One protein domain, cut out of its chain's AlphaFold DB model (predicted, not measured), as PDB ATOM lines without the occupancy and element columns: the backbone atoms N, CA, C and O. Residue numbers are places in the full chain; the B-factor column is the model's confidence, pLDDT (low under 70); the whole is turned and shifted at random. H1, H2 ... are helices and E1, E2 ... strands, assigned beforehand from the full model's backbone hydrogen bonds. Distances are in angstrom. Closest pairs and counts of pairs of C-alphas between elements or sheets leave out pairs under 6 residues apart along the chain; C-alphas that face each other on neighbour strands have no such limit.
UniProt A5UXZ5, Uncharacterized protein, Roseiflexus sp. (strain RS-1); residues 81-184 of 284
ATOM      1  N   ILE A  81      28.833  21.723 -54.640       88.94
ATOM      2  CA  ILE A  81      30.020  22.473 -55.018       88.94
ATOM      3  C   ILE A  81      31.140  21.526 -55.459       88.94
ATOM      4  O   ILE A  81      31.470  20.543 -54.790       88.94
ATOM      5  N   VAL A  82      31.776  21.871 -56.578       90.38
ATOM      6  CA  VAL A  82      32.953  21.167 -57.092       90.38
ATOM      7  C   VAL A  82      34.166  22.084 -57.011       90.38
ATOM      8  O   VAL A  82      34.235  23.114 -57.681       90.38
ATOM      9  N   LEU A  83      35.153  21.685 -56.211       90.75
ATOM     10  CA  LEU A  83      36.454  22.331 -56.146       90.75
ATOM     11  C   LEU A  83      37.328  21.836 -57.301       90.75
ATOM     12  O   LEU A  83      37.590  20.637 -57.423       90.75
ATOM     13  N   VAL A  84      37.812  22.766 -58.124       91.50
ATOM     14  CA  VAL A  84      38.735  22.475 -59.225       91.50
ATOM     15  C   VAL A  84      40.122  22.986 -58.873       91.50
ATOM     16  O   VAL A  84      40.319  24.184 -58.682       91.50
ATOM     17  N   ILE A  85      41.098  22.081 -58.834       89.88
ATOM     18  CA  ILE A  85      42.504  22.417 -58.608       89.88
ATOM     19  C   ILE A  85      43.264  22.136 -59.897       89.88
ATOM     20  O   ILE A  85      43.325  20.997 -60.361       89.88
ATOM     21  N   ARG A  86      43.864  23.183 -60.467       88.62
ATOM     22  CA  ARG A  86      44.779  23.076 -61.605       88.62
ATOM     23  C   ARG A  86      46.179  23.484 -61.176       88.62
ATOM     24  O   ARG A  86      46.386  24.629 -60.782       88.62
ATOM     25  N   GLY A  87      47.138  22.578 -61.314       85.19
ATOM     26  CA  GLY A  87      48.549  22.915 -61.160       85.19
ATOM     27  C   GLY A  87      49.427  21.748 -60.734       85.19
ATOM     28  O   GLY A  87      48.972  20.637 -60.468       85.19
ATOM     29  N   GLU A  88      50.726  22.018 -60.627       83.50
ATOM     30  CA  GLU A  88      51.719  20.986 -60.310       83.50
ATOM     31  C   GLU A  88      51.727  20.559 -58.835       83.50
ATOM     32  O   GLU A  88      52.403  19.590 -58.493       83.50
ATOM     33  N   LEU A  89      50.962  21.225 -57.960       83.19
ATOM     34  CA  LEU A  89      50.909  20.899 -56.533       83.19
ATOM     35  C   LEU A  89      50.530  19.430 -56.312       83.19
ATOM     36  O   LEU A  89      51.287  18.690 -55.691       83.19
ATOM     37  N   LEU A  90      49.418  18.982 -56.897       82.75
ATOM     38  CA  LEU A  90      48.938  17.599 -56.779       82.75
ATOM     39  C   LEU A  90      49.700  16.615 -57.679       82.75
ATOM     40  O   LEU A  90      49.528  15.405 -57.581       82.75
ATOM     41  N   LYS A  91      50.579  17.116 -58.552       81.81
ATOM     42  CA  LYS A  91      51.557  16.292 -59.275       81.81
ATOM     43  C   LYS A  91      52.780  16.004 -58.401       81.81
ATOM     44  O   LYS A  91      53.284  14.886 -58.424       81.81
ATOM     45  N   LYS A  92      53.245  16.995 -57.630       82.81
ATOM     46  CA  LYS A  92      54.361  16.863 -56.679       82.81
ATOM     47  C   LYS A  92      53.938  16.142 -55.394       82.81
ATOM     48  O   LYS A  92      54.704  15.332 -54.883       82.81
ATOM     49  N   TYR A  93      52.720  16.398 -54.919       83.12
ATOM     50  CA  TYR A  93      52.135  15.813 -53.711       83.12
ATOM     51  C   TYR A  93      50.823  15.079 -54.042       83.12
ATOM     52  O   TYR A  93      49.745  15.535 -53.662       83.12
ATOM     53  N   PRO A  94      50.884  13.929 -54.739       82.75
ATOM     54  CA  PRO A  94      49.690  13.178 -55.145       82.75
ATOM     55  C   PRO A  94      48.912  12.578 -53.966       82.75
ATOM     56  O   PRO A  94      47.790  12.121 -54.137       82.75
ATOM     57  N   THR A  95      49.503  12.552 -52.771       84.31
ATOM     58  CA  THR A  95      48.880  12.038 -51.546       84.31
ATOM     59  C   THR A  95      48.358  13.147 -50.634       84.31
ATOM     60  O   THR A  95      48.081  12.867 -49.469       84.31
ATOM     61  N   ALA A  96      48.293  14.398 -51.103       88.31
ATOM     62  CA  ALA A  96      47.713  15.496 -50.336       88.31
ATOM     63  C   ALA A  96      46.264  15.175 -49.942       88.31
ATOM     64  O   ALA A  96      45.496  14.614 -50.720       88.31
ATOM     65  N   VAL A  97      45.903  15.518 -48.711       88.88
ATOM     66  CA  VAL A  97      44.562  15.315 -48.170       88.88
ATOM     67  C   VAL A  97      43.757  16.578 -48.429       88.88
ATOM     68  O   VAL A  97      44.165  17.666 -48.024       88.88
ATOM     69  N   ILE A  98      42.617  16.427 -49.099       91.88
ATOM     70  CA  ILE A  98      41.726  17.533 -49.442       91.88
ATOM     71  C   ILE A  98      40.390  17.310 -48.746       91.88
ATOM     72  O   ILE A  98      39.807  16.231 -48.847       91.88
ATOM     73  N   TYR A  99      39.919  18.314 -48.015       93.25
ATOM     74  CA  TYR A  99      38.648  18.264 -47.295       93.25
ATOM     75  C   TYR A  99      38.073  19.666 -47.094       93.25
ATOM     76  O   TYR A  99      38.789  20.661 -47.182       93.25
ATOM     77  N   ALA A 100      36.778  19.744 -46.803       94.56
ATOM     78  CA  ALA A 100      36.140  20.963 -46.339       94.56
ATOM     79  C   ALA A 100      36.099  20.966 -44.806       94.56
ATOM     80  O   ALA A 100      35.741  19.961 -44.185       94.56
ATOM     81  N   HIS A 101      36.463  22.089 -44.197       95.19
ATOM     82  CA  HIS A 101      36.478  22.282 -42.753       95.19
ATOM     83  C   HIS A 101      35.596  23.463 -42.368       95.19
ATOM     84  O   HIS A 101      35.633  24.518 -43.003       95.19
ATOM     85  N   ARG A 102      34.795  23.292 -41.322       95.69
ATOM     86  CA  ARG A 102      33.860  24.306 -40.858       95.69
ATOM     87  C   ARG A 102      34.618  25.544 -40.400       95.69
ATOM     88  O   ARG A 102      35.621  25.434 -39.689       95.69
ATOM     89  N   ALA A 103      34.140  26.705 -40.829       94.75
ATOM     90  CA  ALA A 103      34.650  27.981 -40.365       94.75
ATOM     91  C   ALA A 103      33.998  28.368 -39.032       94.75
ATOM     92  O   ALA A 103      32.905  27.918 -38.687       94.75
ATOM     93  N   LYS A 104      34.650  29.262 -38.299       93.69
ATOM     94  CA  LYS A 104      34.169  29.850 -37.059       93.69
ATOM     95  C   LYS A 104      34.402  31.352 -37.095       93.69
ATOM     96  O   LYS A 104      35.501  31.821 -37.394       93.69
ATOM     97  N   TRP A 105      33.363  32.101 -36.745       93.00
ATOM     98  CA  TRP A 105      33.473  33.533 -36.511       93.00
ATOM     99  C   TRP A 105      34.326  33.810 -35.278       93.00
ATOM    100  O   TRP A 105      34.075  33.260 -34.199       93.00
ATOM    101  N   GLN A 106      35.289  34.712 -35.424       90.69
ATOM    102  CA  GLN A 106      35.924  35.335 -34.272       90.69
ATOM    103  C   GLN A 106      34.945  36.328 -33.637       90.69
ATOM    104  O   GLN A 106      34.092  36.907 -34.316       90.69
ATOM    105  N   ARG A 107      35.026  36.486 -32.315       89.81
ATOM    106  CA  ARG A 107      34.111  37.337 -31.548       89.81
ATOM    107  C   ARG A 107      34.875  38.419 -30.808       89.81
ATOM    108  O   ARG A 107      35.961  38.171 -30.285       89.81
ATOM    109  N   LYS A 108      34.268  39.600 -30.719       88.00
ATOM    110  CA  LYS A 108      34.751  40.703 -29.886       88.00
ATOM    111  C   LYS A 108      34.525  40.393 -28.407       88.00
ATOM    112  O   LYS A 108      33.790  39.476 -28.042       88.00
ATOM    113  N   ALA A 109      35.113  41.213 -27.537       87.50
ATOM    114  CA  ALA A 109      34.949  41.094 -26.086       87.50
ATOM    115  C   ALA A 109      33.485  41.215 -25.611       87.50
ATOM    116  O   ALA A 109      33.151  40.722 -24.537       87.50
ATOM    117  N   ASP A 110      32.615  41.856 -26.398       85.38
ATOM    118  CA  ASP A 110      31.176  41.980 -26.130       85.38
ATOM    119  C   ASP A 110      30.351  40.759 -26.588       85.38
ATOM    120  O   ASP A 110      29.146  40.709 -26.350       85.38
ATOM    121  N   GLY A 111      30.993  39.768 -27.214       82.88
ATOM    122  CA  GLY A 111      30.362  38.558 -27.725       82.88
ATOM    123  C   GLY A 111      29.836  38.666 -29.158       82.88
ATOM    124  O   GLY A 111      29.436  37.638 -29.703       82.88
ATOM    125  N   THR A 112      29.872  39.837 -29.796       87.88
ATOM    126  CA  THR A 112      29.429  40.013 -31.191       87.88
ATOM    127  C   THR A 112      30.461  39.483 -32.189       87.88
ATOM    128  O   THR A 112      31.639  39.337 -31.858       87.88
ATOM    129  N   ILE A 113      30.026  39.168 -33.415       90.69
ATOM    130  CA  ILE A 113      30.923  38.734 -34.497       90.69
ATOM    131  C   ILE A 113      31.879  39.875 -34.863       90.69
ATOM    132  O   ILE A 113      31.466  41.025 -35.041       90.69
ATOM    133  N   ASP A 114      33.165  39.552 -34.992       89.19
ATOM    134  CA  ASP A 114      34.166  40.496 -35.466       89.19
ATOM    135  C   ASP A 114      34.412  40.362 -36.972       89.19
ATOM    136  O   ASP A 114      35.232  39.569 -37.420       89.19
ATOM    137  N   ASN A 115      33.705  41.173 -37.761       85.06
ATOM    138  CA  ASN A 115      33.867  41.211 -39.220       85.06
ATOM    139  C   ASN A 115      35.150  41.922 -39.689       85.06
ATOM    140  O   ASN A 115      35.389  41.997 -40.893       85.06
ATOM    141  N   ALA A 116      35.945  42.497 -38.778       85.38
ATOM    142  CA  ALA A 116      37.218  43.129 -39.127       85.38
ATOM    143  C   ALA A 116      38.385  42.131 -39.194       85.38
ATOM    144  O   ALA A 116      39.461  42.493 -39.668       85.38
ATOM    145  N   VAL A 117      38.181  40.902 -38.717       86.31
ATOM    146  CA  VAL A 117      39.186  39.837 -38.705       86.31
ATOM    147  C   VAL A 117      38.722  38.651 -39.542       86.31
ATOM    148  O   VAL A 117      37.531  38.450 -39.782       86.31
ATOM    149  N   GLU A 118      39.684  37.862 -40.000       87.31
ATOM    150  CA  GLU A 118      39.426  36.687 -40.824       87.31
ATOM    151  C   GLU A 118      38.731  35.573 -40.031       87.31
ATOM    152  O   GLU A 118      38.806  35.489 -38.801       87.31
ATOM    153  N   ARG A 119      38.027  34.691 -40.740       91.31
ATOM    154  CA  ARG A 119      37.389  33.515 -40.135       91.31
ATOM    155  C   ARG A 119      38.464  32.492 -39.761       91.31
ATOM    156  O   ARG A 119      39.500  32.422 -40.409       91.31
ATOM    157  N   GLN A 120      38.206  31.673 -38.746       91.62
ATOM    158  CA  GLN A 120      39.131  30.615 -38.315       91.62
ATOM    159  C   GLN A 120      38.546  29.227 -38.558       91.62
ATOM    160  O   GLN A 120      37.337  29.081 -38.748       91.62
ATOM    161  N   LEU A 121      39.392  28.199 -38.530       91.62
ATOM    162  CA  LEU A 121      38.940  26.812 -38.524       91.62
ATOM    163  C   LEU A 121      38.263  26.485 -37.184       91.62
ATOM    164  O   LEU A 121      38.713  26.883 -36.110       91.62
ATOM    165  N   ASP A 122      37.142  25.773 -37.235       91.81
ATOM    166  CA  ASP A 122      36.434  25.314 -36.041       91.81
ATOM    167  C   ASP A 122      37.022  23.997 -35.506       91.81
ATOM    168  O   ASP A 122      36.429  22.928 -35.656       91.81
ATOM    169  N   ASP A 123      38.212  24.062 -34.907       86.06
ATOM    170  CA  ASP A 123      38.977  22.875 -34.481       86.06
ATOM    171  C   ASP A 123      38.400  22.159 -33.245       86.06
ATOM    172  O   ASP A 123      38.894  21.109 -32.813       86.06
ATOM    173  N   ALA A 124      37.336  22.711 -32.653       80.88
ATOM    174  CA  ALA A 124      36.735  22.194 -31.435       80.88
ATOM    175  C   ALA A 124      36.216  20.760 -31.640       80.88
ATOM    176  O   ALA A 124      35.216  20.527 -32.320       80.88
ATOM    177  N   GLY A 125      36.893  19.796 -31.009       72.69
ATOM    178  CA  GLY A 125      36.560  18.373 -31.104       72.69
ATOM    179  C   GLY A 125      37.050  17.680 -32.380       72.69
ATOM    180  O   GLY A 125      36.752  16.504 -32.557       72.69
ATOM    181  N   VAL A 126      37.809  18.369 -33.242       78.50
ATOM    182  CA  VAL A 126      38.359  17.809 -34.490       78.50
ATOM    183  C   VAL A 126      39.765  17.250 -34.278       78.50
ATOM    184  O   VAL A 126      40.028  16.111 -34.651       78.50
ATOM    185  N   ALA A 127      40.657  18.009 -33.634       66.19
ATOM    186  CA  ALA A 127      42.091  17.695 -33.557       66.19
ATOM    187  C   ALA A 127      42.434  16.336 -32.908       66.19
ATOM    188  O   ALA A 127      43.501  15.783 -33.161       66.19
ATOM    189  N   LEU A 128      41.536  15.791 -32.081       62.56
ATOM    190  CA  LEU A 128      41.721  14.523 -31.362       62.56
ATOM    191  C   LEU A 128      40.795  13.399 -31.858       62.56
ATOM    192  O   LEU A 128      40.814  12.306 -31.294       62.56
ATOM    193  N   ALA A 129      39.956  13.655 -32.865       72.56
ATOM    194  CA  ALA A 129      38.971  12.690 -33.339       72.56
ATOM    195  C   ALA A 129      39.516  11.865 -34.512       72.56
ATOM    196  O   ALA A 129      39.901  12.417 -35.539       72.56
ATOM    197  N   GLU A 130      39.479  10.534 -34.395       73.50
ATOM    198  CA  GLU A 130      39.771   9.632 -35.524       73.50
ATOM    199  C   GLU A 130      38.756   9.810 -36.665       73.50
ATOM    200  O   GLU A 130      39.117   9.750 -37.837       73.50
ATOM    201  N   ASN A 131      37.496  10.078 -36.310       79.06
ATOM    202  CA  ASN A 131      36.405  10.376 -37.229       79.06
ATOM    203  C   ASN A 131      35.724  11.681 -36.791       79.06
ATOM    204  O   ASN A 131      34.837  11.644 -35.930       79.06
ATOM    205  N   PRO A 132      36.145  12.841 -37.323       84.69
ATOM    206  CA  PRO A 132      35.523  14.109 -36.980       84.69
ATOM    207  C   PRO A 132      34.052  14.154 -37.440       84.69
ATOM    208  O   PRO A 132      33.698  13.551 -38.460       84.69
ATOM    209  N   PRO A 133      33.179  14.873 -36.712       85.44
ATOM    210  CA  PRO A 133      31.782  15.045 -37.102       85.44
ATOM    211  C   PRO A 133      31.625  15.687 -38.490       85.44
ATOM    212  O   PRO A 133      32.373  16.598 -38.853       85.44
ATOM    213  N   ARG A 134      30.613  15.261 -39.263       84.81
ATOM    214  CA  ARG A 134      30.360  15.770 -40.631       84.81
ATOM    215  C   ARG A 134      29.928  17.238 -40.685       84.81
ATOM    216  O   ARG A 134      30.024  17.856 -41.739       84.81
ATOM    217  N   ASP A 135      29.437  17.795 -39.584       87.00
ATOM    218  CA  ASP A 135      29.148  19.226 -39.429       87.00
ATOM    219  C   ASP A 135      30.417  20.069 -39.206       87.00
ATOM    220  O   ASP A 135      30.364  21.293 -39.306       87.00
ATOM    221  N   LYS A 136      31.563  19.415 -38.961       89.75
ATOM    222  CA  LYS A 136      32.881  20.043 -38.802       89.75
ATOM    223  C   LYS A 136      33.814  19.761 -39.969       89.75
ATOM    224  O   LYS A 136      34.506  20.664 -40.424       89.75
ATOM    225  N   VAL A 137      33.837  18.524 -40.458       91.56
ATOM    226  CA  VAL A 137      34.734  18.090 -41.533       91.56
ATOM    227  C   VAL A 137      33.963  17.274 -42.560       91.56
ATOM    228  O   VAL A 137      33.332  16.271 -42.231       91.56
ATOM    229  N   LYS A 138      34.056  17.672 -43.828       90.81
ATOM    230  CA  LYS A 138      33.486  16.940 -44.964       90.81
ATOM    231  C   LYS A 138      34.598  16.520 -45.911       90.81
ATOM    232  O   LYS A 138      35.319  17.353 -46.454       90.81
ATOM    233  N   THR A 139      34.731  15.219 -46.130       90.50
ATOM    234  CA  THR A 139      35.588  14.679 -47.192       90.50
ATOM    235  C   THR A 139      34.869  14.759 -48.542       90.50
ATOM    236  O   THR A 139      33.632  14.730 -48.555       90.50
ATOM    237  N   PRO A 140      35.603  14.805 -49.667       89.81
ATOM    238  CA  PRO A 140      35.001  14.770 -50.990       89.81
ATOM    239  C   PRO A 140      34.071  13.566 -51.158       89.81
ATOM    240  O   PRO A 140      34.356  12.462 -50.680       89.81
ATOM    241  N   LEU A 141      32.949  13.778 -51.838       86.06
ATOM    242  CA  LEU A 141      32.094  12.701 -52.299       86.06
ATOM    243  C   LEU A 141      32.785  11.991 -53.461       86.06
ATOM    244  O   LEU A 141      33.107  10.811 -53.361       86.06
ATOM    245  N   TYR A 142      33.100  12.709 -54.527       84.44
ATOM    246  CA  TYR A 142      33.788  12.156 -55.687       84.44
ATOM    247  C   TYR A 142      35.053  12.936 -55.999       84.44
ATOM    248  O   TYR A 142      35.136  14.148 -55.796       84.44
ATOM    249  N   GLU A 143      36.025  12.204 -56.530       87.62
ATOM    250  CA  GLU A 143      37.286  12.726 -57.023       87.62
ATOM    251  C   GLU A 143      37.464  12.295 -58.478       87.62
ATOM    252  O   GLU A 143      37.313  11.118 -58.814       87.62
ATOM    253  N   ALA A 144      37.809  13.245 -59.342       85.75
ATOM    254  CA  ALA A 144      38.176  12.963 -60.719       85.75
ATOM    255  C   ALA A 144      39.487  13.656 -61.071       85.75
ATOM    256  O   ALA A 144      39.681  14.835 -60.783       85.75
ATOM    257  N   LYS A 145      40.360  12.935 -61.773       87.69
ATOM    258  CA  LYS A 145      41.585  13.486 -62.343       87.69
ATOM    259  C   LYS A 145      41.473  13.522 -63.859       87.69
ATOM    260  O   LYS A 145      41.167  12.511 -64.491       87.69
ATOM    261  N   VAL A 146      41.777  14.676 -64.437       87.00
ATOM    262  CA  VAL A 146      41.995  14.839 -65.872       87.00
ATOM    263  C   VAL A 146      43.468  15.163 -66.073       87.00
ATOM    264  O   VAL A 146      43.963  16.200 -65.627       87.00
ATOM    265  N   ASP A 147      44.183  14.248 -66.725       82.44
ATOM    266  CA  ASP A 147      45.592  14.459 -67.033       82.44
ATOM    267  C   ASP A 147      45.776  15.709 -67.921       82.44
ATOM    268  O   ASP A 147      44.958  15.964 -68.812       82.44
ATOM    269  N   PRO A 148      46.859  16.484 -67.719       83.06
ATOM    270  CA  PRO A 148      48.002  16.165 -66.859       83.06
ATOM    271  C   PRO A 148      47.893  16.635 -65.394       83.06
ATOM    272  O   PRO A 148      48.577  16.066 -64.544       83.06
ATOM    273  N   ASP A 149      47.095  17.663 -65.090       83.69
ATOM    274  CA  ASP A 149      47.204  18.421 -63.830       83.69
ATOM    275  C   ASP A 149      45.885  19.028 -63.310       83.69
ATOM    276  O   ASP A 149      45.923  19.974 -62.520       83.69
ATOM    277  N   ILE A 150      44.726  18.511 -63.733       89.81
ATOM    278  CA  ILE A 150      43.412  19.000 -63.291       89.81
ATOM    279  C   ILE A 150      42.753  17.962 -62.383       89.81
ATOM    280  O   ILE A 150      42.582  16.807 -62.771       89.81
ATOM    281  N   TYR A 151      42.337  18.400 -61.199       90.56
ATOM    282  CA  TYR A 151      41.614  17.586 -60.229       90.56
ATOM    283  C   TYR A 151      40.276  18.235 -59.874       90.56
ATOM    284  O   TYR A 151      40.194  19.453 -59.719       90.56
ATOM    285  N   PHE A 152      39.244  17.407 -59.738       90.94
ATOM    286  CA  PHE A 152      37.891  17.785 -59.348       90.94
ATOM    287  C   PHE A 152      37.532  17.072 -58.051       90.94
ATOM    288  O   PHE A 152      37.660  15.851 -57.982       90.94
ATOM    289  N   PHE A 153      37.036  17.819 -57.069       91.62
ATOM    290  CA  PHE A 153      36.565  17.291 -55.790       91.62
ATOM    291  C   PHE A 153      35.152  17.804 -55.528       91.62
ATOM    292  O   PHE A 153      34.961  19.006 -55.347       91.62
ATOM    293  N   GLY A 154      34.164  16.912 -55.535       90.62
ATOM    294  CA  GLY A 154      32.782  17.250 -55.192       90.62
ATOM    295  C   GLY A 154      32.547  17.178 -53.695       90.62
ATOM    296  O   GLY A 154      33.014  16.238 -53.054       90.62
ATOM    297  N   PHE A 155      31.816  18.135 -53.134       90.38
ATOM    298  CA  PHE A 155      31.467  18.154 -51.719       90.38
ATOM    299  C   PHE A 155      29.956  18.220 -51.526       90.38
ATOM    300  O   PHE A 155      29.256  18.909 -52.255       90.38
ATOM    301  N   ASP A 156      29.497  17.565 -50.460       87.69
ATOM    302  CA  ASP A 156      28.135  17.629 -49.910       87.69
ATOM    303  C   ASP A 156      27.866  19.018 -49.282       87.69
ATOM    304  O   ASP A 156      27.716  19.154 -48.062       87.69
ATOM    305  N   LEU A 157      27.970  20.072 -50.093       89.25
ATOM    306  CA  LEU A 157      27.838  21.483 -49.735       89.25
ATOM    307  C   LEU A 157      27.276  22.256 -50.926       89.25
ATOM    308  O   LEU A 157      27.781  22.129 -52.038       89.25
ATOM    309  N   THR A 158      26.304  23.128 -50.671       89.75
ATOM    310  CA  THR A 158      25.874  24.130 -51.650       89.75
ATOM    311  C   THR A 158      26.821  25.327 -51.649       89.75
ATOM    312  O   THR A 158      27.538  25.575 -50.675       89.75
ATOM    313  N   VAL A 159      26.806  26.116 -52.727       89.38
ATOM    314  CA  VAL A 159      27.579  27.369 -52.808       89.38
ATOM    315  C   VAL A 159      27.222  28.322 -51.661       89.38
ATOM    316  O   VAL A 159      28.116  28.876 -51.025       89.38
ATOM    317  N   GLU A 160      25.931  28.468 -51.355       90.12
ATOM    318  CA  GLU A 160      25.450  29.322 -50.262       90.12
ATOM    319  C   GLU A 160      25.974  28.850 -48.899       90.12
ATOM    320  O   GLU A 160      26.490  29.655 -48.124       90.12
ATOM    321  N   ALA A 161      25.920  27.542 -48.627       91.50
ATOM    322  CA  ALA A 161      26.435  26.976 -47.385       91.50
ATOM    323  C   ALA A 161      27.962  27.100 -47.280       91.50
ATOM    324  O   ALA A 161      28.478  27.358 -46.195       91.50
ATOM    325  N   ALA A 162      28.691  26.929 -48.388       91.94
ATOM    326  CA  ALA A 162      30.145  27.048 -48.421       91.94
ATOM    327  C   ALA A 162      30.606  28.489 -48.148       91.94
ATOM    328  O   ALA A 162      31.515  28.698 -47.348       91.94
ATOM    329  N   ILE A 163      29.966  29.487 -48.769       92.69
ATOM    330  CA  ILE A 163      30.273  30.911 -48.548       92.69
ATOM    331  C   ILE A 163      29.832  31.359 -47.146       92.69
ATOM    332  O   ILE A 163      30.530  32.147 -46.502       92.69
ATOM    333  N   GLY A 164      28.692  30.863 -46.668       91.81
ATOM    334  CA  GLY A 164      28.076  31.331 -45.433       91.81
ATOM    335  C   GLY A 164      27.504  32.751 -45.550       91.81
ATOM    336  O   GLY A 164      27.404  33.332 -46.630       91.81
ATOM    337  N   GLY A 165      27.110  33.314 -44.413       90.50
ATOM    338  CA  GLY A 165      26.580  34.668 -44.291       90.50
ATOM    339  C   GLY A 165      27.656  35.754 -44.221       90.50
ATOM    340  O   GLY A 165      28.865  35.499 -44.268       90.50
ATOM    341  N   THR A 166      27.197  37.000 -44.108       87.19
ATOM    342  CA  THR A 166      28.053  38.195 -44.036       87.19
ATOM    343  C   THR A 166      28.639  38.424 -42.646       87.19
ATOM    344  O   THR A 166      29.635  39.133 -42.538       87.19
ATOM    345  N   GLY A 167      28.065  37.802 -41.609       86.38
ATOM    346  CA  GLY A 167      28.450  38.011 -40.211       86.38
ATOM    347  C   GLY A 167      27.789  39.253 -39.605       86.38
ATOM    348  O   GLY A 167      28.217  39.736 -38.558       86.38
ATOM    349  N   GLU A 168      26.767  39.804 -40.267       86.62
ATOM    350  CA  GLU A 168      25.989  40.946 -39.774       86.62
ATOM    351  C   GLU A 168      24.988  40.517 -38.695       86.62
ATOM    352  O   GLU A 168      24.709  41.289 -37.776       86.62
ATOM    353  N   ASN A 169      24.493  39.277 -38.769       86.69
ATOM    354  CA  ASN A 169      23.642  38.683 -37.741       86.69
ATOM    355  C   ASN A 169      24.402  37.598 -36.975       86.69
ATOM    356  O   ASN A 169      25.153  36.817 -37.549       86.69
ATOM    357  N   GLU A 170      24.144  37.465 -35.673       83.12
ATOM    358  CA  GLU A 170      24.804  36.445 -34.840       83.12
ATOM    359  C   GLU A 170      24.501  34.999 -35.261       83.12
ATOM    360  O   GLU A 170      25.237  34.081 -34.894       83.12
ATOM    361  N   THR A 171      23.409  34.798 -35.999       85.56
ATOM    362  CA  THR A 171      22.985  33.505 -36.545       85.56
ATOM    363  C   THR A 171      23.546  33.232 -37.938       85.56
ATOM    364  O   THR A 171      23.230  32.188 -38.506       85.56
ATOM    365  N   ASP A 172      24.323  34.158 -38.507       90.25
ATOM    366  CA  ASP A 172      24.894  33.989 -39.837       90.25
ATOM    367  C   ASP A 172      25.876  32.821 -39.851       90.25
ATOM    368  O   ASP A 172      26.777  32.697 -39.015       90.25
ATOM    369  N   ASP A 173      25.706  31.969 -40.854       92.44
ATOM    370  CA  ASP A 173      26.548  30.806 -41.058       92.44
ATOM    371  C   ASP A 173      28.001  31.244 -41.363       92.44
ATOM    372  O   ASP A 173      28.209  32.085 -42.236       92.44
ATOM    373  N   PRO A 174      29.027  30.722 -40.671       93.44
ATOM    374  CA  PRO A 174      30.418  31.094 -40.928       93.44
ATOM    375  C   PRO A 174      30.993  30.537 -42.238       93.44
ATOM    376  O   PRO A 174      32.082  30.948 -42.627       93.44
ATOM    377  N   GLY A 175      30.310  29.622 -42.920       94.56
ATOM    378  CA  GLY A 175      30.788  28.997 -44.147       94.56
ATOM    379  C   GLY A 175      31.793  27.868 -43.910       94.56
ATOM    380  O   GLY A 175      31.831  27.239 -42.841       94.56
ATOM    381  N   TRP A 176      32.578  27.573 -44.944       95.88
ATOM    382  CA  TRP A 176      33.542  26.476 -44.982       95.88
ATOM    383  C   TRP A 176      34.856  26.900 -45.645       95.88
ATOM    384  O   TRP A 176      34.890  27.646 -46.626       95.88
ATOM    385  N   PHE A 177      35.947  26.353 -45.122       96.12
ATOM    386  CA  PHE A 177      37.263  26.379 -45.740       96.12
ATOM    387  C   PHE A 177      37.479  25.122 -46.569       96.12
ATOM    388  O   PHE A 177      37.150  24.024 -46.124       96.12
ATOM    389  N   PHE A 178      38.106  25.266 -47.731       95.50
ATOM    390  CA  PHE A 178      38.698  24.148 -48.450       95.50
ATOM    391  C   PHE A 178      40.158  24.029 -48.043       95.50
ATOM    392  O   PHE A 178      40.950  24.955 -48.226       95.50
ATOM    393  N   VAL A 179      40.494  22.888 -47.454       94.00
ATOM    394  CA  VAL A 179      41.807  22.625 -46.884       94.00
ATOM    395  C   VAL A 179      42.567  21.667 -47.784       94.00
ATOM    396  O   VAL A 179      42.077  20.590 -48.120       94.00
ATOM    397  N   ILE A 180      43.789  22.058 -48.136       92.62
ATOM    398  CA  ILE A 180      44.784  21.209 -48.781       92.62
ATOM    399  C   ILE A 180      45.875  20.969 -47.749       92.62
ATOM    400  O   ILE A 180      46.596  21.886 -47.351       92.62
ATOM    401  N   LYS A 181      45.981  19.727 -47.291       90.06
ATOM    402  CA  LYS A 181      46.906  19.332 -46.235       90.06
ATOM    403  C   LYS A 181      47.911  18.327 -46.767       90.06
ATOM    404  O   LYS A 181      47.543  17.323 -47.377       90.06
ATOM    405  N   GLU A 182      49.187  18.554 -46.499       87.25
ATOM    406  CA  GLU A 182      50.200  17.534 -46.726       87.25
ATOM    407  C   GLU A 182      49.933  16.338 -45.805       87.25
ATOM    408  O   GLU A 182      49.734  16.485 -44.597       87.25
ATOM    409  N   ARG A 183      49.903  15.127 -46.372       81.50
ATOM    410  CA  ARG A 183      49.743  13.922 -45.561       81.50
ATOM    411  C   ARG A 183      50.958  13.796 -44.641       81.50
ATOM    412  O   ARG A 183      52.070  13.758 -45.168       81.50
ATOM    413  N   PRO A 184      50.770  13.701 -43.311       76.31
ATOM    414  CA  PRO A 184      51.885  13.481 -42.402       76.31
ATOM    415  C   PRO A 184      52.631  12.211 -42.817       76.31
ATOM    416  O   PRO A 184      52.061  11.118 -42.821       76.31
TER     417      PRO A 184
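AT A GLANCE: This is residues 81 to 184 of the 284 residues of an uncharacterized protein of Roseiflexus sp. (strain RS-1) (UniProt A5UXZ5). With little regular structure, the domain has a small sheet, E1 - E4 - E3, at one end, the pair E2 and E5 in its middle, and loops near residues 109 and 168 at the other end. Of 104 printed residues, 39 are in named elements, ordered E1 H1 E2 E3 E4 H2 E5, class mixed; both sheets are antiparallel. It spans 51 by 29 by 22 A and is only just loose, close to compact, radius of gyration of the C-alphas 15.5 A.

HOW THE PARTS SIT: E4, residues 150 to 155, pairs with E1, residues 81 to 86, N 83 to O 153 2.8 A, and forms a hairpin with E3, residues 143 to 146, N 146 to O 150 2.8 A. H2, residues 159 to 163, only grazes this sheet; its O i to N i+4 pair is within hydrogen-bond range. E5, residues 176 to 181, pairs with E2, residues 97 to 104, N 101 to O 177 2.8 A. H1, residues 89 to 92, is not on the three-stranded sheet.

IN THESE COORDINATES: E2 is 21.0 A long. C-alpha 81 is at (30.020, 22.473, -55.018), C-alpha 181 at (46.906, 19.332, -46.235).

THE WHOLE: The printed part has no cut. Links E2 to E3 and H2 to E5 are long. Residues 127 to 128 have pLDDT under 70.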